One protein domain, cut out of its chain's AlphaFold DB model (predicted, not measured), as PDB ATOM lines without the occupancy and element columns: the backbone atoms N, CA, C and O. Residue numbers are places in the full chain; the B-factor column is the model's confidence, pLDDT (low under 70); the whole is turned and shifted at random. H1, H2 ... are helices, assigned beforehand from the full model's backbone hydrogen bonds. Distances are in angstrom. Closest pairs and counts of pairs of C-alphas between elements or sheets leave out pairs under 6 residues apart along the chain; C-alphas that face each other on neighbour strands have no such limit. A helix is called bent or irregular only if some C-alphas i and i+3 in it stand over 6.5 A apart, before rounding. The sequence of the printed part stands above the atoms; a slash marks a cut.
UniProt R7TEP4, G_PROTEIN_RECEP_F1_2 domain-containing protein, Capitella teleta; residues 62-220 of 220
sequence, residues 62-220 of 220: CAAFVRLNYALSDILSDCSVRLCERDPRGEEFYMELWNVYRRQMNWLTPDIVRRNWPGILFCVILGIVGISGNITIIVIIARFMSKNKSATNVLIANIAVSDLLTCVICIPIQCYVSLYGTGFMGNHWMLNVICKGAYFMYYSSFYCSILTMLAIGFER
ATOM      1  N   CYS A  62     -44.005  47.475  41.671       43.19
ATOM      2  CA  CYS A  62     -42.654  46.927  41.561       43.19
ATOM      3  C   CYS A  62     -42.667  45.503  40.976       43.19
ATOM      4  O   CYS A  62     -41.887  45.196  40.074       43.19
ATOM      5  N   ALA A  63     -43.591  44.640  41.410       42.31
ATOM      6  CA  ALA A  63     -43.716  43.272  40.905       42.31
ATOM      7  C   ALA A  63     -44.064  43.200  39.403       42.31
ATOM      8  O   ALA A  63     -43.619  42.277  38.710       42.31
ATOM      9  N   ALA A  64     -44.821  44.170  38.876       39.53
ATOM     10  CA  ALA A  64     -45.177  44.236  37.458       39.53
ATOM     11  C   ALA A  64     -43.968  44.549  36.552       39.53
ATOM     12  O   ALA A  64     -43.803  43.910  35.511       39.53
ATOM     13  N   PHE A  65     -43.085  45.466  36.968       36.00
ATOM     14  CA  PHE A  65     -41.848  45.810  36.246       36.00
ATOM     15  C   PHE A  65     -40.787  44.689  36.326       36.00
ATOM     16  O   PHE A  65     -40.034  44.445  35.382       36.00
ATOM     17  N   VAL A  66     -40.776  43.945  37.437       41.88
ATOM     18  CA  VAL A  66     -39.834  42.856  37.759       41.88
ATOM     19  C   VAL A  66     -40.024  41.596  36.908       41.88
ATOM     20  O   VAL A  66     -39.069  40.853  36.677       41.88
ATOM     21  N   ARG A  67     -41.229  41.368  36.376       42.22
ATOM     22  CA  ARG A  67     -41.596  40.161  35.611       42.22
ATOM     23  C   ARG A  67     -40.801  39.940  34.317       42.22
ATOM     24  O   ARG A  67     -40.890  38.852  33.755       42.22
ATOM     25  N   LEU A  68     -40.090  40.955  33.821       38.34
ATOM     26  CA  LEU A  68     -39.560  40.966  32.455       38.34
ATOM     27  C   LEU A  68     -38.031  40.879  32.330       38.34
ATOM     28  O   LEU A  68     -37.589  40.540  31.240       38.34
ATOM     29  N   ASN A  69     -37.218  41.156  33.368       37.19
ATOM     30  CA  ASN A  69     -35.778  41.396  33.127       37.19
ATOM     31  C   ASN A  69     -34.740  40.880  34.153       37.19
ATOM     32  O   ASN A  69     -33.562  40.891  33.807       37.19
ATOM     33  N   TYR A  70     -35.084  40.421  35.369       38.94
ATOM     34  CA  TYR A  70     -34.059  40.149  36.407       38.94
ATOM     35  C   TYR A  70     -34.411  39.023  37.403       38.94
ATOM     36  O   TYR A  70     -35.572  38.645  37.557       38.94
ATOM     37  N   ALA A  71     -33.391  38.491  38.095       47.50
ATOM     38  CA  ALA A  71     -33.534  37.519  39.182       47.50
ATOM     39  C   ALA A  71     -34.161  38.174  40.428       47.50
ATOM     40  O   ALA A  71     -33.686  39.195  40.920       47.50
ATOM     41  N   LEU A  72     -35.230  37.568  40.950       44.94
ATOM     42  CA  LEU A  72     -36.082  38.110  42.018       44.94
ATOM     43  C   LEU A  72     -35.330  38.399  43.344       44.94
ATOM     44  O   LEU A  72     -35.772  39.242  44.122       44.94
ATOM     45  N   SER A  73     -34.193  37.734  43.594       45.44
ATOM     46  CA  SER A  73     -33.365  37.886  44.805       45.44
ATOM     47  C   SER A  73     -32.602  39.210  44.884       45.44
ATOM     48  O   SER A  73     -32.456  39.781  45.966       45.44
ATOM     49  N   ASP A  74     -32.129  39.713  43.745       42.88
ATOM     50  CA  ASP A  74     -31.207  40.856  43.702       42.88
ATOM     51  C   ASP A  74     -31.962  42.194  43.752       42.88
ATOM     52  O   ASP A  74     -31.402  43.236  44.074       42.88
ATOM     53  N   ILE A  75     -33.268  42.166  43.479       46.22
ATOM     54  CA  ILE A  75     -34.098  43.366  43.323       46.22
ATOM     55  C   ILE A  75     -34.836  43.717  44.612       46.22
ATOM     56  O   ILE A  75     -34.952  44.888  44.960       46.22
ATOM     57  N   LEU A  76     -35.314  42.712  45.352       46.56
ATOM     58  CA  LEU A  76     -35.947  42.932  46.654       46.56
ATOM     59  C   LEU A  76     -34.943  43.493  47.674       46.56
ATOM     60  O   LEU A  76     -35.324  44.285  48.533       46.56
ATOM     61  N   SER A  77     -33.660  43.139  47.544       49.56
ATOM     62  CA  SER A  77     -32.570  43.714  48.338       49.56
ATOM     63  C   SER A  77     -32.225  45.150  47.912       49.56
ATOM     64  O   SER A  77     -32.040  45.992  48.782       49.56
ATOM     65  N   ASP A  78     -32.225  45.488  46.617       42.91
ATOM     66  CA  ASP A  78     -31.941  46.862  46.158       42.91
ATOM     67  C   ASP A  78     -33.102  47.842  46.433       42.91
ATOM     68  O   ASP A  78     -32.881  48.965  46.882       42.91
ATOM     69  N   CYS A  79     -34.361  47.421  46.249       46.44
ATOM     70  CA  CYS A  79     -35.533  48.258  46.545       46.44
ATOM     71  C   CYS A  79     -35.708  48.508  48.050       46.44
ATOM     72  O   CYS A  79     -36.012  49.631  48.453       46.44
ATOM     73  N   SER A  80     -35.466  47.493  48.888       50.72
ATOM     74  CA  SER A  80     -35.503  47.651  50.349       50.72
ATOM     75  C   SER A  80     -34.368  48.536  50.870       50.72
ATOM     76  O   SER A  80     -34.617  49.361  51.740       50.72
ATOM     77  N   VAL A  81     -33.158  48.451  50.301       49.16
ATOM     78  CA  VAL A  81     -32.013  49.308  50.673       49.16
ATOM     79  C   VAL A  81     -32.174  50.757  50.194       49.16
ATOM     80  O   VAL A  81     -31.700  51.668  50.868       49.16
ATOM     81  N   ARG A  82     -32.837  51.001  49.053       46.66
ATOM     82  CA  ARG A  82     -33.103  52.370  48.563       46.66
ATOM     83  C   ARG A  82     -34.241  53.072  49.299       46.66
ATOM     84  O   ARG A  82     -34.174  54.283  49.473       46.66
ATOM     85  N   LEU A  83     -35.290  52.340  49.678       48.34
ATOM     86  CA  LEU A  83     -36.469  52.901  50.352       48.34
ATOM     87  C   LEU A  83     -36.316  52.952  51.877       48.34
ATOM     88  O   LEU A  83     -36.970  53.762  52.526       48.34
ATOM     89  N   CYS A  84     -35.457  52.113  52.456       53.03
ATOM     90  CA  CYS A  84     -35.120  52.131  53.874       53.03
ATOM     91  C   CYS A  84     -33.604  52.272  54.028       53.03
ATOM     92  O   CYS A  84     -32.847  51.343  53.746       53.03
ATOM     93  N   GLU A  85     -33.162  53.441  54.492       45.00
ATOM     94  CA  GLU A  85     -31.764  53.684  54.849       45.00
ATOM     95  C   GLU A  85     -31.304  52.650  55.900       45.00
ATOM     96  O   GLU A  85     -31.806  52.606  57.024       45.00
ATOM     97  N   ARG A  86     -30.384  51.780  55.460       55.34
ATOM     98  CA  ARG A  86     -29.752  50.596  56.094       55.34
ATOM     99  C   ARG A  86     -29.587  50.669  57.635       55.34
ATOM    100  O   ARG A  86     -29.316  51.728  58.193       55.34
ATOM    101  N   ASP A  87     -29.693  49.580  58.407       46.06
ATOM    102  CA  ASP A  87     -29.060  48.259  58.239       46.06
ATOM    103  C   ASP A  87     -29.758  47.155  59.072       46.06
ATOM    104  O   ASP A  87     -29.947  47.356  60.275       46.06
ATOM    105  N   PRO A  88     -30.106  45.981  58.501       52.06
ATOM    106  CA  PRO A  88     -30.390  44.788  59.284       52.06
ATOM    107  C   PRO A  88     -29.218  43.793  59.244       52.06
ATOM    108  O   PRO A  88     -28.696  43.445  58.183       52.06
ATOM    109  N   ARG A  89     -28.880  43.244  60.421       49.25
ATOM    110  CA  ARG A  89     -28.025  42.053  60.564       49.25
ATOM    111  C   ARG A  89     -28.556  40.947  59.646       49.25
ATOM    112  O   ARG A  89     -29.695  40.508  59.787       49.25
ATOM    113  N   GLY A  90     -27.726  40.546  58.683       51.72
ATOM    114  CA  GLY A  90     -28.168  39.883  57.455       51.72
ATOM    115  C   GLY A  90     -28.983  38.599  57.631       51.72
ATOM    116  O   GLY A  90     -29.826  38.321  56.784       51.72
ATOM    117  N   GLU A  91     -28.792  37.829  58.703       51.38
ATOM    118  CA  GLU A  91     -29.410  36.499  58.845       51.38
ATOM    119  C   GLU A  91     -30.943  36.520  58.999       51.38
ATOM    120  O   GLU A  91     -31.626  35.741  58.330       51.38
ATOM    121  N   GLU A  92     -31.514  37.433  59.795       52.28
ATOM    122  CA  GLU A  92     -32.980  37.552  59.942       52.28
ATOM    123  C   GLU A  92     -33.637  38.056  58.649       52.28
ATOM    124  O   GLU A  92     -34.685  37.556  58.230       52.28
ATOM    125  N   PHE A  93     -32.977  38.990  57.958       53.69
ATOM    126  CA  PHE A  93     -33.438  39.514  56.675       53.69
ATOM    127  C   PHE A  93     -33.452  38.434  55.582       53.69
ATOM    128  O   PHE A  93     -34.418  38.337  54.823       53.69
ATOM    129  N   TYR A  94     -32.424  37.577  55.521       53.28
ATOM    130  CA  TYR A  94     -32.380  36.466  54.565       53.28
ATOM    131  C   TYR A  94     -33.543  35.489  54.755       53.28
ATOM    132  O   TYR A  94     -34.100  35.015  53.764       53.28
ATOM    133  N   MET A  95     -33.926  35.193  55.999       55.31
ATOM    134  CA  MET A  95     -35.015  34.257  56.295       55.31
ATOM    135  C   MET A  95     -36.389  34.826  55.918       55.31
ATOM    136  O   MET A  95     -37.188  34.123  55.296       55.31
ATOM    137  N   GLU A  96     -36.652  36.102  56.205       57.00
ATOM    138  CA  GLU A  96     -37.893  36.773  55.789       57.00
ATOM    139  C   GLU A  96     -37.999  36.896  54.265       57.00
ATOM    140  O   GLU A  96     -39.032  36.562  53.677       57.00
ATOM    141  N   LEU A  97     -36.902  37.261  53.594       57.75
ATOM    142  CA  LEU A  97     -36.842  37.295  52.135       57.75
ATOM    143  C   LEU A  97     -37.128  35.911  51.532       57.75
ATOM    144  O   LEU A  97     -37.915  35.788  50.591       57.75
ATOM    145  N   TRP A  98     -36.544  34.855  52.105       59.75
ATOM    146  CA  TRP A  98     -36.815  33.472  51.709       59.75
ATOM    147  C   TRP A  98     -38.276  33.070  51.918       59.75
ATOM    148  O   TRP A  98     -38.838  32.356  51.084       59.75
ATOM    149  N   ASN A  99     -38.912  33.522  52.998       60.22
ATOM    150  CA  ASN A  99     -40.318  33.243  53.283       60.22
ATOM    151  C   ASN A  99     -41.251  33.933  52.279       60.22
ATOM    152  O   ASN A  99     -42.190  33.303  51.779       60.22
ATOM    153  N   VAL A 100     -40.979  35.197  51.942       61.53
ATOM    154  CA  VAL A 100     -41.713  35.950  50.913       61.53
ATOM    155  C   VAL A 100     -41.519  35.308  49.539       61.53
ATOM    156  O   VAL A 100     -42.503  35.038  48.846       61.53
ATOM    157  N   TYR A 101     -40.277  34.972  49.181       59.66
ATOM    158  CA  TYR A 101     -39.942  34.257  47.950       59.66
ATOM    159  C   TYR A 101     -40.683  32.918  47.845       59.66
ATOM    160  O   TYR A 101     -41.317  32.629  46.832       59.66
ATOM    161  N   ARG A 102     -40.679  32.119  48.918       67.50
ATOM    162  CA  ARG A 102     -41.384  30.832  48.979       67.50
ATOM    163  C   ARG A 102     -42.892  30.997  48.801       67.50
ATOM    164  O   ARG A 102     -43.501  30.207  48.082       67.50
ATOM    165  N   ARG A 103     -43.511  32.007  49.427       63.75
ATOM    166  CA  ARG A 103     -44.945  32.286  49.233       63.75
ATOM    167  C   ARG A 103     -45.238  32.655  47.788       63.75
ATOM    168  O   ARG A 103     -46.094  32.022  47.184       63.75
ATOM    169  N   GLN A 104     -44.511  33.623  47.234       60.72
ATOM    170  CA  GLN A 104     -44.634  34.037  45.832       60.72
ATOM    171  C   GLN A 104     -44.510  32.834  44.882       60.72
ATOM    172  O   GLN A 104     -45.358  32.635  44.013       60.72
ATOM    173  N   MET A 105     -43.521  31.964  45.107       62.00
ATOM    174  CA  MET A 105     -43.315  30.739  44.334       62.00
ATOM    175  C   MET A 105     -44.520  29.787  44.406       62.00
ATOM    176  O   MET A 105     -44.969  29.286  43.376       62.00
ATOM    177  N   ASN A 106     -45.081  29.551  45.593       64.94
ATOM    178  CA  ASN A 106     -46.227  28.651  45.753       64.94
ATOM    179  C   ASN A 106     -47.478  29.151  45.012       64.94
ATOM    180  O   ASN A 106     -48.260  28.337  44.530       64.94
ATOM    181  N   TRP A 107     -47.646  30.468  44.874       62.72
ATOM    182  CA  TRP A 107     -48.746  31.052  44.101       62.72
ATOM    183  C   TRP A 107     -48.486  31.034  42.588       62.72
ATOM    184  O   TRP A 107     -49.414  30.811  41.818       62.72
ATOM    185  N   LEU A 108     -47.237  31.224  42.153       65.75
ATOM    186  CA  LEU A 108     -46.882  31.343  40.731       65.75
ATOM    187  C   LEU A 108     -46.624  29.991  40.034       65.75
ATOM    188  O   LEU A 108     -46.872  29.841  38.836       65.75
ATOM    189  N   THR A 109     -46.143  28.992  40.776       70.06
ATOM    190  CA  THR A 109     -45.872  27.629  40.279       70.06
ATOM    191  C   THR A 109     -47.054  26.961  39.564       70.06
ATOM    192  O   THR A 109     -46.819  26.444  38.468       70.06
ATOM    193  N   PRO A 110     -48.311  26.969  40.064       73.62
ATOM    194  CA  PRO A 110     -49.419  26.322  39.360       73.62
ATOM    195  C   PRO A 110     -49.702  26.954  37.994       73.62
ATOM    196  O   PRO A 110     -49.999  26.229  37.045       73.62
ATOM    197  N   ASP A 111     -49.568  28.274  37.857       77.06
ATOM    198  CA  ASP A 111     -49.810  28.964  36.587       77.06
ATOM    199  C   ASP A 111     -48.655  28.769  35.596       77.06
ATOM    200  O   ASP A 111     -48.891  28.557  34.403       77.06
ATOM    201  N   ILE A 112     -47.404  28.756  36.076       72.19
ATOM    202  CA  ILE A 112     -46.232  28.414  35.254       72.19
ATOM    203  C   ILE A 112     -46.351  26.985  34.724       72.19
ATOM    204  O   ILE A 112     -46.171  26.767  33.523       72.19
ATOM    205  N   VAL A 113     -46.675  26.023  35.593       80.06
ATOM    206  CA  VAL A 113     -46.830  24.611  35.220       80.06
ATOM    207  C   VAL A 113     -48.008  24.435  34.269       80.06
ATOM    208  O   VAL A 113     -47.859  23.778  33.243       80.06
ATOM    209  N   ARG A 114     -49.155  25.069  34.542       82.94
ATOM    210  CA  ARG A 114     -50.332  25.003  33.663       82.94
ATOM    211  C   ARG A 114     -50.057  25.588  32.284       82.94
ATOM    212  O   ARG A 114     -50.559  25.061  31.304       82.94
ATOM    213  N   ARG A 115     -49.269  26.656  32.179       85.12
ATOM    214  CA  ARG A 115     -48.910  27.259  30.889       85.12
ATOM    215  C   ARG A 115     -47.878  26.430  30.120       85.12
ATOM    216  O   ARG A 115     -47.981  26.318  28.904       85.12
ATOM    217  N   ASN A 116     -46.907  25.842  30.816       82.38
ATOM    218  CA  ASN A 116     -45.780  25.128  30.208       82.38
ATOM    219  C   ASN A 116     -45.916  23.594  30.239       82.38
ATOM    220  O   ASN A 116     -44.953  22.884  29.942       82.38
ATOM    221  N   TRP A 117     -47.102  23.068  30.563       84.69
ATOM    222  CA  TRP A 117     -47.366  21.628  30.676       84.69
ATOM    223  C   TRP A 117     -46.897  20.786  29.470       84.69
ATOM    224  O   TRP A 117     -46.365  19.699  29.714       84.69
ATOM    225  N   PRO A 118     -46.977  21.244  28.195       88.62
ATOM    226  CA  PRO A 118     -46.507  20.439  27.067       88.62
ATOM    227  C   PRO A 118     -44.980  20.312  27.058       88.62
ATOM    228  O   PRO A 118     -44.449  19.251  26.741       88.62
ATOM    229  N   GLY A 119     -44.267  21.374  27.449       86.69
ATOM    230  CA  GLY A 119     -42.807  21.372  27.546       86.69
ATOM    231  C   GLY A 119     -42.309  20.428  28.638       86.69
ATOM    232  O   GLY A 119     -41.349  19.692  28.426       86.69
ATOM    233  N   ILE A 120     -43.017  20.375  29.772       86.19
ATOM    234  CA  ILE A 120     -42.720  19.435  30.863       86.19
ATOM    235  C   ILE A 120     -42.850  17.991  30.371       86.19
ATOM    236  O   ILE A 120     -41.936  17.190  30.566       86.19
ATOM    237  N   LEU A 121     -43.951  17.663  29.687       89.00
ATOM    238  CA  LEU A 121     -44.146  16.327  29.118       89.00
ATOM    239  C   LEU A 121     -43.060  15.972  28.106       89.00
ATOM    240  O   LEU A 121     -42.519  14.869  28.148       89.00
ATOM    241  N   PHE A 122     -42.702  16.911  27.231       89.44
ATOM    242  CA  PHE A 122     -41.646  16.708  26.249       89.44
ATOM    243  C   PHE A 122     -40.292  16.411  26.908       89.44
ATOM    244  O   PHE A 122     -39.643  15.432  26.541       89.44
ATOM    245  N   CYS A 123     -39.895  17.179  27.928       87.44
ATOM    246  CA  CYS A 123     -38.665  16.917  28.680       87.44
ATOM    247  C   CYS A 123     -38.651  15.520  29.312       87.44
ATOM    248  O   CYS A 123     -37.638  14.823  29.246       87.44
ATOM    249  N   VAL A 124     -39.768  15.101  29.918       89.25
ATOM    250  CA  VAL A 124     -39.885  13.782  30.557       89.25
ATOM    251  C   VAL A 124     -39.762  12.668  29.519       89.25
ATOM    252  O   VAL A 124     -39.003  11.721  29.724       89.25
ATOM    253  N   ILE A 125     -40.447  12.797  28.381       91.00
ATOM    254  CA  ILE A 125     -40.383  11.817  27.293       91.00
ATOM    255  C   ILE A 125     -38.956  11.719  26.743       91.00
ATOM    256  O   ILE A 125     -38.429  10.614  26.633       91.00
ATOM    257  N   LEU A 126     -38.303  12.850  26.454       90.25
ATOM    258  CA  LEU A 126     -36.917  12.862  25.976       90.25
ATOM    259  C   LEU A 126     -35.949  12.222  26.973       90.25
ATOM    260  O   LEU A 126     -35.074  11.461  26.565       90.25
ATOM    261  N   GLY A 127     -36.118  12.495  28.268       88.94
ATOM    262  CA  GLY A 127     -35.321  11.870  29.320       88.94
ATOM    263  C   GLY A 127     -35.479  10.350  29.328       88.94
ATOM    264  O   GLY A 127     -34.485   9.631  29.300       88.94
ATOM    265  N   ILE A 128     -36.717   9.846  29.294       92.44
ATOM    266  CA  ILE A 128     -37.000   8.401  29.295       92.44
ATOM    267  C   ILE A 128     -36.437   7.730  28.038       92.44
ATOM    268  O   ILE A 128     -35.746   6.712  28.127       92.44
ATOM    269  N   VAL A 129     -36.704   8.301  26.863       94.19
ATOM    270  CA  VAL A 129     -36.236   7.755  25.583       94.19
ATOM    271  C   VAL A 129     -34.709   7.757  25.530       94.19
ATOM    272  O   VAL A 129     -34.109   6.729  25.225       94.19
ATOM    273  N   GLY A 130     -34.069   8.866  25.907       90.94
ATOM    274  CA  GLY A 130     -32.614   8.977  25.930       90.94
ATOM    275  C   GLY A 130     -31.958   8.012  26.920       90.94
ATOM    276  O   GLY A 130     -31.007   7.324  26.565       90.94
ATOM    277  N   ILE A 131     -32.491   7.877  28.137       92.75
ATOM    278  CA  ILE A 131     -31.962   6.926  29.127       92.75
ATOM    279  C   ILE A 131     -32.114   5.488  28.618       92.75
ATOM    280  O   ILE A 131     -31.143   4.730  28.604       92.75
ATOM    281  N   SER A 132     -33.308   5.114  28.157       94.88
ATOM    282  CA  SER A 132     -33.582   3.749  27.690       94.88
ATOM    283  C   SER A 132     -32.735   3.358  26.469       94.88
ATOM    284  O   SER A 132     -32.158   2.266  26.446       94.88
ATOM    285  N   GLY A 133     -32.585   4.255  25.489       92.56
ATOM    286  CA  GLY A 133     -31.768   4.033  24.296       92.56
ATOM    287  C   GLY A 133     -30.283   3.882  24.624       92.56
ATOM    288  O   GLY A 133     -29.660   2.894  24.231       92.56
ATOM    289  N   ASN A 134     -29.727   4.802  25.414       91.50
ATOM    290  CA  ASN A 134     -28.306   4.778  25.763       91.50
ATOM    291  C   ASN A 134     -27.933   3.579  26.645       91.50
ATOM    292  O   ASN A 134     -26.902   2.945  26.414       91.50
ATOM    293  N   ILE A 135     -28.796   3.188  27.591       93.00
ATOM    294  CA  ILE A 135     -28.606   1.955  28.371       93.00
ATOM    295  C   ILE A 135     -28.607   0.733  27.447       93.00
ATOM    296  O   ILE A 135     -27.744  -0.134  27.580       93.00
ATOM    297  N   THR A 136     -29.535   0.670  26.489       92.81
ATOM    298  CA  THR A 136     -29.614  -0.448  25.537       92.81
ATOM    299  C   THR A 136     -28.322  -0.585  24.729       92.81
ATOM    300  O   THR A 136     -27.793  -1.690  24.605       92.81
ATOM    301  N   ILE A 137     -27.753   0.529  24.255       90.50
ATOM    302  CA  ILE A 137     -26.468   0.541  23.535       90.50
ATOM    303  C   ILE A 137     -25.339   0.002  24.422       90.50
ATOM    304  O   ILE A 137     -24.595  -0.887  23.999       90.50
ATOM    305  N   ILE A 138     -25.233   0.478  25.666       88.81
ATOM    306  CA  ILE A 138     -24.212   0.017  26.618       88.81
ATOM    307  C   ILE A 138     -24.344  -1.492  26.869       88.81
ATOM    308  O   ILE A 138     -23.344  -2.215  26.841       88.81
ATOM    309  N   VAL A 139     -25.569  -1.991  27.057       90.56
ATOM    310  CA  VAL A 139     -25.845  -3.420  27.268       90.56
ATOM    311  C   VAL A 139     -25.443  -4.249  26.049       90.56
ATOM    312  O   VAL A 139     -24.789  -5.283  26.209       90.56
ATOM    313  N   ILE A 140     -25.784  -3.806  24.836       89.94
ATOM    314  CA  ILE A 140     -25.431  -4.508  23.595       89.94
ATOM    315  C   ILE A 140     -23.910  -4.578  23.431       89.94
ATOM    316  O   ILE A 140     -23.371  -5.653  23.155       89.94
ATOM    317  N   ILE A 141     -23.201  -3.470  23.659       86.50
ATOM    318  CA  ILE A 141     -21.738  -3.431  23.549       86.50
ATOM    319  C   ILE A 141     -21.097  -4.359  24.585       86.50
ATOM    320  O   ILE A 141     -20.214  -5.151  24.242       86.50
ATOM    321  N   ALA A 142     -21.576  -4.324  25.831       84.50
ATOM    322  CA  ALA A 142     -21.067  -5.169  26.906       84.50
ATOM    323  C   ALA A 142     -21.306  -6.666  26.644       84.50
ATOM    324  O   ALA A 142     -20.426  -7.486  26.904       84.50
ATOM    325  N   ARG A 143     -22.480  -7.039  26.119       83.50
ATOM    326  CA  ARG A 143     -22.867  -8.445  25.914       83.50
ATOM    327  C   ARG A 143     -22.320  -9.050  24.626       83.50
ATOM    328  O   ARG A 143     -21.849 -10.184  24.653       83.50
ATOM    329  N   PHE A 144     -22.389  -8.322  23.515       77.88
ATOM    330  CA  PHE A 144     -22.140  -8.883  22.183       77.88
ATOM    331  C   PHE A 144     -20.812  -8.428  21.579       77.88
ATOM    332  O   PHE A 144     -20.133  -9.225  20.936       77.88
ATOM    333  N   MET A 145     -20.398  -7.183  21.821       72.19
ATOM    334  CA  MET A 145     -19.209  -6.607  21.177       72.19
ATOM    335  C   MET A 145     -17.956  -6.605  22.057       72.19
ATOM    336  O   MET A 145     -16.857  -6.366  21.560       72.19
ATOM    337  N   SER A 146     -18.072  -6.959  23.341       62.56
ATOM    338  CA  SER A 146     -16.925  -7.033  24.255       62.56
ATOM    339  C   SER A 146     -15.867  -8.069  23.844       62.56
ATOM    340  O   SER A 146     -14.735  -7.983  24.319       62.56
ATOM    341  N   LYS A 147     -16.208  -9.037  22.979       62.41
ATOM    342  CA  LYS A 147     -15.279 -10.069  22.489       62.41
ATOM    343  C   LYS A 147     -14.397  -9.597  21.322       62.41
ATOM    344  O   LYS A 147     -13.295 -10.106  21.182       62.41
ATOM    345  N   ASN A 148     -14.841  -8.599  20.549       60.97
ATOM    346  CA  ASN A 148     -14.113  -8.010  19.417       60.97
ATOM    347  C   ASN A 148     -14.066  -6.485  19.589       60.97
ATOM    348  O   ASN A 148     -14.918  -5.750  19.078       60.97
ATOM    349  N   LYS A 149     -13.092  -5.997  20.363       64.44
ATOM    350  CA  LYS A 149     -12.937  -4.561  20.629       64.44
ATOM    351  C   LYS A 149     -12.379  -3.840  19.399       64.44
ATOM    352  O   LYS A 149     -11.170  -3.726  19.242       64.44
ATOM    353  N   SER A 150     -13.278  -3.357  18.544       71.94
ATOM    354  CA  SER A 150     -12.963  -2.418  17.463       71.94
ATOM    355  C   SER A 150     -12.905  -0.975  17.984       71.94
ATOM    356  O   SER A 150     -13.585  -0.646  18.964       71.94
ATOM    357  N   ALA A 151     -12.134  -0.110  17.319       74.25
ATOM    358  CA  ALA A 151     -12.049   1.320  17.624       74.25
ATOM    359  C   ALA A 151     -13.438   1.989  17.600       74.25
ATOM    360  O   ALA A 151     -13.796   2.700  18.542       74.25
ATOM    361  N   THR A 152     -14.275   1.641  16.620       75.69
ATOM    362  CA  THR A 152     -15.665   2.102  16.510       75.69
ATOM    363  C   THR A 152     -16.522   1.723  17.725       75.69
ATOM    364  O   THR A 152     -17.318   2.526  18.199       75.69
ATOM    365  N   ASN A 153     -16.343   0.525  18.297       78.19
ATOM    366  CA  ASN A 153     -17.149   0.060  19.439       78.19
ATOM    367  C   ASN A 153     -16.829   0.846  20.719       78.19
ATOM    368  O   ASN A 153     -17.711   1.090  21.539       78.19
ATOM    369  N   VAL A 154     -15.568   1.260  20.882       79.19
ATOM    370  CA  VAL A 154     -15.142   2.142  21.980       79.19
ATOM    371  C   VAL A 154     -15.715   3.544  21.788       79.19
ATOM    372  O   VAL A 154     -16.169   4.164  22.749       79.19
ATOM    373  N   LEU A 155     -15.734   4.024  20.547       76.12
ATOM    374  CA  LEU A 155     -16.271   5.331  20.203       76.12
ATOM    375  C   LEU A 155     -17.788   5.409  20.446       76.12
ATOM    376  O   LEU A 155     -18.253   6.333  21.106       76.12
ATOM    377  N   ILE A 156     -18.545   4.392  20.024       80.50
ATOM    378  CA  ILE A 156     -19.994   4.291  20.273       80.50
ATOM    379  C   ILE A 156     -20.290   4.184  21.778       80.50
ATOM    380  O   ILE A 156     -21.225   4.817  22.266       80.50
ATOM    381  N   ALA A 157     -19.488   3.429  22.539       80.75
ATOM    382  CA  ALA A 157     -19.660   3.332  23.989       80.75
ATOM    383  C   ALA A 157     -19.465   4.687  24.691       80.75
ATOM    384  O   ALA A 157     -20.230   5.027  25.592       80.75
ATOM    385  N   ASN A 158     -18.475   5.475  24.260       79.62
ATOM    386  CA  ASN A 158     -18.242   6.813  24.802       79.62
ATOM    387  C   ASN A 158     -19.409   7.768  24.515       79.62
ATOM    388  O   ASN A 158     -19.804   8.506  25.417       79.62
ATOM    389  N   ILE A 159     -19.981   7.726  23.305       82.62
ATOM    390  CA  ILE A 159     -21.182   8.510  22.968       82.62
ATOM    391  C   ILE A 159     -22.331   8.132  23.904       82.62
ATOM    392  O   ILE A 159     -22.888   9.000  24.566       82.62
ATOM    393  N   ALA A 160     -22.623   6.835  24.046       85.56
ATOM    394  CA  ALA A 160     -23.742   6.372  24.866       85.56
ATOM    395  C   ALA A 160     -23.613   6.780  26.347       85.56
ATOM    396  O   ALA A 160     -24.603   7.137  26.983       85.56
ATOM    397  N   VAL A 161     -22.397   6.763  26.908       83.56
ATOM    398  CA  VAL A 161     -22.151   7.227  28.287       83.56
ATOM    399  C   VAL A 161     -22.316   8.746  28.406       83.56
ATOM    400  O   VAL A 161     -22.931   9.220  29.362       83.56
ATOM    401  N   SER A 162     -21.803   9.511  27.439       82.88
ATOM    402  CA  SER A 162     -21.947  10.972  27.393       82.88
ATOM    403  C   SER A 162     -23.414  11.401  27.279       82.88
ATOM    404  O   SER A 162     -23.868  12.310  27.983       82.88
ATOM    405  N   ASP A 163     -24.184  10.714  26.440       86.44
ATOM    406  CA  ASP A 163     -25.606  10.983  26.257       86.44
ATOM    407  C   ASP A 163     -26.410  10.582  27.500       86.44
ATOM    408  O   ASP A 163     -27.295  11.325  27.918       86.44
ATOM    409  N   LEU A 164     -26.054   9.482  28.178       85.62
ATOM    410  CA  LEU A 164     -26.685   9.092  29.444       85.62
ATOM    411  C   LEU A 164     -26.482  10.154  30.538       85.62
ATOM    412  O   LEU A 164     -27.439  10.528  31.217       85.62
ATOM    413  N   LEU A 165     -25.259  10.677  30.683       83.12
ATOM    414  CA  LEU A 165     -24.962  11.773  31.616       83.12
ATOM    415  C   LEU A 165     -25.761  13.036  31.268       83.12
ATOM    416  O   LEU A 165     -26.322  13.686  32.153       83.12
ATOM    417  N   THR A 166     -25.870  13.345  29.977       84.69
ATOM    418  CA  THR A 166     -26.650  14.485  29.481       84.69
ATOM    419  C   THR A 166     -28.140  14.314  29.790       84.69
ATOM    420  O   THR A 166     -28.782  15.251  30.266       84.69
ATOM    421  N   CYS A 167     -28.697  13.115  29.599       88.12
ATOM    422  CA  CYS A 167     -30.097  12.832  29.903       88.12
ATOM    423  C   CYS A 167     -30.417  12.919  31.399       88.12
ATOM    424  O   CYS A 167     -31.481  13.415  31.763       88.12
ATOM    425  N   VAL A 168     -29.517  12.446  32.264       86.25
ATOM    426  CA  VAL A 168     -29.755  12.388  33.716       86.25
ATOM    427  C   VAL A 168     -29.507  13.732  34.401       86.25
ATOM    428  O   VAL A 168     -30.186  14.040  35.376       86.25
ATOM    429  N   ILE A 169     -28.553  14.533  33.918       82.19
ATOM    430  CA  ILE A 169     -28.138  15.769  34.598       82.19
ATOM    431  C   ILE A 169     -28.556  17.010  33.809       82.19
ATOM    432  O   ILE A 169     -29.213  17.898  34.351       82.19
ATOM    433  N   CYS A 170     -28.211  17.085  32.525       83.44
ATOM    434  CA  CYS A 170     -28.404  18.306  31.744       83.44
ATOM    435  C   CYS A 170     -29.880  18.549  31.398       83.44
ATOM    436  O   CYS A 170     -30.359  19.664  31.587       83.44
ATOM    437  N   ILE A 171     -30.622  17.524  30.955       85.25
ATOM    438  CA  ILE A 171     -32.056  17.656  30.622       85.25
ATOM    439  C   ILE A 171     -32.890  18.199  31.799       85.25
ATOM    440  O   ILE A 171     -33.606  19.180  31.586       85.25
ATOM    441  N   PRO A 172     -32.833  17.644  33.027       82.75
ATOM    442  CA  PRO A 172     -33.654  18.158  34.125       82.75
ATOM    443  C   PRO A 172     -33.276  19.586  34.532       82.75
ATOM    444  O   PRO A 172     -34.169  20.389  34.797       82.75
ATOM    445  N   ILE A 173     -31.986  19.934  34.525       82.12
ATOM    446  CA  ILE A 173     -31.528  21.294  34.850       82.12
ATOM    447  C   ILE A 173     -31.986  22.282  33.775       82.12
ATOM    448  O   ILE A 173     -32.523  23.339  34.096       82.12
ATOM    449  N   GLN A 174     -31.850  21.928  32.500       82.25
ATOM    450  CA  GLN A 174     -32.288  22.773  31.395       82.25
ATOM    451  C   GLN A 174     -33.806  22.960  31.393       82.25
ATOM    452  O   GLN A 174     -34.292  24.065  31.162       82.25
ATOM    453  N   CYS A 175     -34.559  21.902  31.701       81.94
ATOM    454  CA  CYS A 175     -36.007  21.986  31.804       81.94
ATOM    455  C   CYS A 175     -36.426  22.862  32.998       81.94
ATOM    456  O   CYS A 175     -37.300  23.711  32.857       81.94
ATOM    457  N   TYR A 176     -35.741  22.746  34.141       78.56
ATOM    458  CA  TYR A 176     -35.950  23.629  35.290       78.56
ATOM    459  C   TYR A 176     -35.681  25.100  34.945       78.56
ATOM    460  O   TYR A 176     -36.532  25.952  35.193       78.56
ATOM    461  N   VAL A 177     -34.539  25.400  34.322       74.88
ATOM    462  CA  VAL A 177     -34.174  26.766  33.911       74.88
ATOM    463  C   VAL A 177     -35.141  27.309  32.855       74.88
ATOM    464  O   VAL A 177     -35.468  28.488  32.886       74.88
ATOM    465  N   SER A 178     -35.647  26.469  31.953       73.44
ATOM    466  CA  SER A 178     -36.648  26.871  30.956       73.44
ATOM    467  C   SER A 178     -38.001  27.223  31.593       73.44
ATOM    468  O   SER A 178     -38.677  28.152  31.156       73.44
ATOM    469  N   LEU A 179     -38.393  26.513  32.655       71.56
ATOM    470  CA  LEU A 179     -39.671  26.722  33.344       71.56
ATOM    471  C   LEU A 179     -39.636  27.892  34.327       71.56
ATOM    472  O   LEU A 179     -40.597  28.657  34.403       71.56
ATOM    473  N   TYR A 180     -38.554  27.999  35.096       64.75
ATOM    474  CA  TYR A 180     -38.446  28.934  36.211       64.75
ATOM    475  C   TYR A 180     -37.493  30.097  35.932       64.75
ATOM    476  O   TYR A 180     -37.594  31.117  36.593       64.75
ATOM    477  N   GLY A 181     -36.621  30.017  34.928       62.28
ATOM    478  CA  GLY A 181     -35.599  31.028  34.655       62.28
ATOM    479  C   GLY A 181     -34.296  30.795  35.428       62.28
ATOM    480  O   GLY A 181     -34.209  29.985  36.351       62.28
ATOM    481  N   THR A 182     -33.243  31.516  35.036       51.91
ATOM    482  CA  THR A 182     -31.866  31.330  35.535       51.91
ATOM    483  C   THR A 182     -31.657  31.780  36.983       51.91
ATOM    484  O   THR A 182     -30.761  31.270  37.649       51.91
ATOM    485  N   GLY A 183     -32.487  32.692  37.496       50.75
ATOM    486  CA  GLY A 183     -32.373  33.243  38.854       50.75
ATOM    487  C   GLY A 183     -33.031  32.413  39.963       50.75
ATOM    488  O   GLY A 183     -33.068  32.862  41.103       50.75
ATOM    489  N   PHE A 184     -33.607  31.247  39.644       53.16
ATOM    490  CA  PHE A 184     -34.474  30.504  40.572       53.16
ATOM    491  C   PHE A 184     -33.807  29.312  41.271       53.16
ATOM    492  O   PHE A 184     -34.310  28.851  42.297       53.16
ATOM    493  N   MET A 185     -32.653  28.837  40.787       54.66
ATOM    494  CA  MET A 185     -31.825  27.909  41.563       54.66
ATOM    495  C   MET A 185     -31.192  28.719  42.695       54.66
ATOM    496  O   MET A 185     -30.189  29.385  42.473       54.66
ATOM    497  N   GLY A 186     -31.833  28.739  43.867       52.78
ATOM    498  CA  GLY A 186     -31.442  29.594  44.991       52.78
ATOM    499  C   GLY A 186     -29.946  29.551  45.333       52.78
ATOM    500  O   GLY A 186     -29.223  28.639  44.938       52.78
ATOM    501  N   ASN A 187     -29.486  30.513  46.137       54.66
ATOM    502  CA  ASN A 187     -28.063  30.786  46.413       54.66
ATOM    503  C   ASN A 187     -27.289  29.689  47.179       54.66
ATOM    504  O   ASN A 187     -26.212  29.944  47.715       54.66
ATOM    505  N   HIS A 188     -27.788  28.456  47.233       57.19
ATOM    506  CA  HIS A 188     -27.061  27.353  47.834       57.19
ATOM    507  C   HIS A 188     -25.844  26.983  46.973       57.19
ATOM    508  O   HIS A 188     -25.955  26.710  45.775       57.19
ATOM    509  N   TRP A 189     -24.669  26.941  47.599       62.34
ATOM    510  CA  TRP A 189     -23.383  26.706  46.938       62.34
ATOM    511  C   TRP A 189     -23.367  25.430  46.075       62.34
ATOM    512  O   TRP A 189     -22.876  25.458  44.949       62.34
ATOM    513  N   MET A 190     -23.991  24.341  46.540       66.75
ATOM    514  CA  MET A 190     -24.106  23.091  45.773       66.75
ATOM    515  C   MET A 190     -24.926  23.246  44.490       66.75
ATOM    516  O   MET A 190     -24.551  22.697  43.457       66.75
ATOM    517  N   LEU A 191     -26.021  24.011  44.517       66.38
ATOM    518  CA  LEU A 191     -26.867  24.213  43.335       66.38
ATOM    519  C   LEU A 191     -26.145  25.055  42.280       66.38
ATOM    520  O   LEU A 191     -26.231  24.755  41.093       66.38
ATOM    521  N   ASN A 192     -25.360  26.042  42.718       67.12
ATOM    522  CA  ASN A 192     -24.499  26.828  41.839       67.12
ATOM    523  C   ASN A 192     -23.413  25.978  41.162       67.12
ATOM    524  O   ASN A 192     -23.174  26.126  39.963       67.12
ATOM    525  N   VAL A 193     -22.775  25.070  41.907       71.75
ATOM    526  CA  VAL A 193     -21.781  24.138  41.351       71.75
ATOM    527  C   VAL A 193     -22.430  23.189  40.343       71.75
ATOM    528  O   VAL A 193     -21.909  23.029  39.241       71.75
ATOM    529  N   ILE A 194     -23.586  22.613  40.678       73.44
ATOM    530  CA  ILE A 194     -24.330  21.707  39.791       73.44
ATOM    531  C   ILE A 194     -24.774  22.432  38.515       73.44
ATOM    532  O   ILE A 194     -24.602  21.897  37.425       73.44
ATOM    533  N   CYS A 195     -25.287  23.659  38.630       74.44
ATOM    534  CA  CYS A 195     -25.715  24.466  37.490       74.44
ATOM    535  C   CYS A 195     -24.542  24.766  36.543       74.44
ATOM    536  O   CYS A 195     -24.588  24.414  35.365       74.44
ATOM    537  N   LYS A 196     -23.438  25.324  37.063       75.50
ATOM    538  CA  LYS A 196     -22.229  25.601  36.266       75.50
ATOM    539  C   LYS A 196     -21.646  24.327  35.650       75.50
ATOM    540  O   LYS A 196     -21.265  24.326  34.481       75.50
ATOM    541  N   GLY A 197     -21.614  23.241  36.421       76.12
ATOM    542  CA  GLY A 197     -21.157  21.932  35.966       76.12
ATOM    543  C   GLY A 197     -22.021  21.367  34.840       76.12
ATOM    544  O   GLY A 197     -21.485  20.855  33.863       76.12
ATOM    545  N   ALA A 198     -23.343  21.509  34.922       76.12
ATOM    546  CA  ALA A 198     -24.264  21.055  33.886       76.12
ATOM    547  C   ALA A 198     -24.096  21.828  32.573       76.12
ATOM    548  O   ALA A 198     -24.052  21.207  31.514       76.12
ATOM    549  N   TYR A 199     -23.919  23.153  32.627       78.31
ATOM    550  CA  TYR A 199     -23.596  23.946  31.435       78.31
ATOM    551  C   TYR A 199     -22.266  23.522  30.812       78.31
ATOM    552  O   TYR A 199     -22.185  23.324  29.601       78.31
ATOM    553  N   PHE A 200     -21.230  23.328  31.631       78.00
ATOM    554  CA  PHE A 200     -19.941  22.832  31.155       78.00
ATOM    555  C   PHE A 200     -20.072  21.457  30.481       78.00
ATOM    556  O   PHE A 200     -19.585  21.267  29.365       78.00
ATOM    557  N   MET A 201     -20.774  20.515  31.121       75.06
ATOM    558  CA  MET A 201     -21.017  19.182  30.566       75.06
ATOM    559  C   MET A 201     -21.817  19.240  29.269       75.06
ATOM    560  O   MET A 201     -21.460  18.549  28.326       75.06
ATOM    561  N   TYR A 202     -22.841  20.087  29.179       77.75
ATOM    562  CA  TYR A 202     -23.636  20.256  27.965       77.75
ATOM    563  C   TYR A 202     -22.770  20.650  26.759       77.75
ATOM    564  O   TYR A 202     -22.789  19.968  25.732       77.75
ATOM    565  N   TYR A 203     -21.958  21.704  26.893       80.19
ATOM    566  CA  TYR A 203     -21.074  22.137  25.809       80.19
ATOM    567  C   TYR A 203     -19.988  21.102  25.510       80.19
ATOM    568  O   TYR A 203     -19.713  20.820  24.346       80.19
ATOM    569  N   SER A 204     -19.407  20.483  26.541       76.06
ATOM    570  CA  SER A 204     -18.410  19.424  26.365       76.06
ATOM    571  C   SER A 204     -18.975  18.220  25.603       76.06
ATOM    572  O   SER A 204     -18.332  17.739  24.668       76.06
ATOM    573  N   SER A 205     -20.174  17.748  25.957       76.38
ATOM    574  CA  SER A 205     -20.874  16.665  25.257       76.38
ATOM    575  C   SER A 205     -21.148  17.040  23.803       76.38
ATOM    576  O   SER A 205     -20.884  16.245  22.907       76.38
ATOM    577  N   PHE A 206     -21.596  18.272  23.546       78.38
ATOM    578  CA  PHE A 206     -21.854  18.762  22.193       78.38
ATOM    579  C   PHE A 206     -20.598  18.723  21.308       78.38
ATOM    580  O   PHE A 206     -20.629  18.163  20.209       78.38
ATOM    581  N   TYR A 207     -19.468  19.243  21.802       78.12
ATOM    582  CA  TYR A 207     -18.195  19.169  21.080       78.12
ATOM    583  C   TYR A 207     -17.728  17.725  20.884       78.12
ATOM    584  O   TYR A 207     -17.287  17.370  19.790       78.12
ATOM    585  N   CYS A 208     -17.861  16.876  21.907       74.19
ATOM    586  CA  CYS A 208     -17.497  15.465  21.816       74.19
ATOM    587  C   CYS A 208     -18.308  14.741  20.735       74.19
ATOM    588  O   CYS A 208     -17.730  13.999  19.941       74.19
ATOM    589  N   SER A 209     -19.616  14.985  20.648       75.75
ATOM    590  CA  SER A 209     -20.486  14.373  19.640       75.75
ATOM    591  C   SER A 209     -20.125  14.810  18.219       75.75
ATOM    592  O   SER A 209     -20.046  13.963  17.331       75.75
ATOM    593  N   ILE A 210     -19.818  16.094  17.998       82.88
ATOM    594  CA  ILE A 210     -19.365  16.592  16.685       82.88
ATOM    595  C   ILE A 210     -18.029  15.959  16.291       82.88
ATOM    596  O   ILE A 210     -17.899  15.430  15.188       82.88
ATOM    597  N   LEU A 211     -17.043  15.983  17.194       77.25
ATOM    598  CA  LEU A 211     -15.723  15.399  16.942       77.25
ATOM    599  C   LEU A 211     -15.813  13.894  16.695       77.25
ATOM    600  O   LEU A 211     -15.096  13.359  15.855       77.25
ATOM    601  N   THR A 212     -16.723  13.219  17.389       73.31
ATOM    602  CA  THR A 212     -16.968  11.793  17.208       73.31
ATOM    603  C   THR A 212     -17.611  11.500  15.856       73.31
ATOM    604  O   THR A 212     -17.144  10.616  15.144       73.31
ATOM    605  N   MET A 213     -18.636  12.257  15.459       77.88
ATOM    606  CA  MET A 213     -19.245  12.135  14.130       77.88
ATOM    607  C   MET A 213     -18.225  12.388  13.017       77.88
ATOM    608  O   MET A 213     -18.207  11.666  12.022       77.88
ATOM    609  N   LEU A 214     -17.331  13.360  13.214       83.19
ATOM    610  CA  LEU A 214     -16.239  13.645  12.291       83.19
ATOM    611  C   LEU A 214     -15.228  12.490  12.227       83.19
ATOM    612  O   LEU A 214     -14.865  12.059  11.138       83.19
ATOM    613  N   ALA A 215     -14.803  11.954  13.374       74.50
ATOM    614  CA  ALA A 215     -13.873  10.826  13.443       74.50
ATOM    615  C   ALA A 215     -14.445   9.569  12.773       74.50
ATOM    616  O   ALA A 215     -13.746   8.904  12.016       74.50
ATOM    617  N   ILE A 216     -15.732   9.291  12.986       76.88
ATOM    618  CA  ILE A 216     -16.464   8.226  12.296       76.88
ATOM    619  C   ILE A 216     -16.484   8.469  10.778       76.88
ATOM    620  O   ILE A 216     -16.379   7.522  10.006       76.88
ATOM    621  N   GLY A 217     -16.638   9.722  10.344       77.69
ATOM    622  CA  GLY A 217     -16.583  10.095   8.931       77.69
ATOM    623  C   GLY A 217     -15.210   9.891   8.287       77.69
ATOM    624  O   GLY A 217     -15.157   9.652   7.091       77.69
ATOM    625  N   PHE A 218     -14.124   9.959   9.063       79.56
ATOM    626  CA  PHE A 218     -12.765   9.662   8.595       79.56
ATOM    627  C   PHE A 218     -12.390   8.175   8.682       79.56
ATOM    628  O   PHE A 218     -11.513   7.731   7.947       79.56
ATOM    629  N   GLU A 219     -12.987   7.420   9.610       69.25
ATOM    630  CA  GLU A 219     -12.761   5.971   9.757       69.25
ATOM    631  C   GLU A 219     -13.396   5.163   8.610       69.25
ATOM    632  O   GLU A 219     -12.946   4.057   8.312       69.25
ATOM    633  N   ARG A 220     -14.446   5.712   7.993       63.28
ATOM    634  CA  ARG A 220     -15.199   5.122   6.878       63.28
ATOM    635  C   ARG A 220     -14.647   5.567   5.531       63.28
ATOM    636  O   ARG A 220     -14.672   4.718   4.614       63.28
TER     637      ARG A 220
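Overview. This is residues 62 to 220 of the 220 residues of the protein "G_PROTEIN_RECEP_F1_2 domain-containing protein" of Capitella teleta (UniProt R7TEP4). Three long helical pieces run back and forth beside each other, with H4a in the middle, H3b on one side of it and H5 on another; at one end the bent helix H3 turns off about perpendicularly into its arm H3a, near which the short helices H1 and H2 make a loose head. H3b and H4a form a helical hairpin, and H5 folds back along H4a, while the head lengthens the whole and residues 80 to 92 stick out from it. The printed part has 159 residues with five named helices, H1 to H5 in that order along the chain, and no named strand; the class is all helix. It is only just loose, close to extended, with a radius of gyration of the C-alphas of 22.1 A, and spans 73 by 31 by 25 A.

Arrangement. Begin with the longest helix, H3, residues 90 to 145. By its hydrogen bonds it was assigned as one helix, but it is bent: C-alphas 115 and 118 are 8.2 A apart. Its arms, H3a, residues 90 to 115, and H3b, residues 118 to 145, are about perpendicular at 89 degrees. Look next at H4, residues 151 to 180, also assigned as one helix by its hydrogen bonds but bent, with C-alphas 168 and 171 6.5 A apart; its arms H4a, residues 151 to 168, and H4b, residues 171 to 180, stand at a shallow tilt of 31 degrees. H3b and H4a touch, opposite ways at a shallow tilt of 30 degrees, and their closest C-alphas, those of Asn 134 and Ala 160, are 4.9 A apart. H3b touches H4b with residues 120 to 127 alone, at a shallow tilt of 8 degrees, the closest C-alphas being those of Cys 123 and Cys 175 at 6.5 A. H5, residues 189 to 219, touches H4a, opposite ways at a shallow tilt of 28 degrees, closest at the C-alphas of Ser 162 and Ser 205, 6.2 A; H3b and H5 are apart. H3a and H4b only just touch, and only at their ends, with 3 pairs of C-alphas within 8 A, the closest being Ile 112 and Leu 179 at 7.0 A. H2, residues 72 to 83, is close to H3a but not clearly touching, the closest C-alphas, those of Leu 76 and Leu 97, being 7.9 A apart. H1, residues 62 to 66, is close to H2 but not clearly touching, with the C-alphas of Val 66 and Leu 72 closest at 7.4 A. Every O i to N i+4 pair is within hydrogen-bond range in H1, H3b, H4a, H4b and H5; in H2 it is 6 of 8 and in H3a 20 of 22.

Along the chain. Find C-alpha 90 at (-28.168, 39.883, 57.455); from there H3a runs 36.0 A to residue 115, with a kink of 39 degrees near residue 108, and it is irregular, C-alphas 107 and 110 being 6.7 A apart. Find C-alpha 118 at (-46.507, 20.439, 27.067), where H3b begins its 38.9 A. H4a measures 26.4 A and H4b 14.1 A. H5 runs 43.9 A to C-alpha 219 at (-12.761, 5.971, 9.757). At the beginning of the printed part, H1 measures 6.2 A and H2 17.0 A.

Size, cuts and confidence. The C-alphas of Glu 85 and Lys 147 are the two farthest apart, 73.4 A. The printed part has no cut and no long link. Residues 188 to 193, of which 189 to 193 belong to H5, also stand free. The mean pLDDT of the printed part is 70.1; look for values under 70 at residues 62 to 108, 146 to 149, 180 to 192 and 219 to 220.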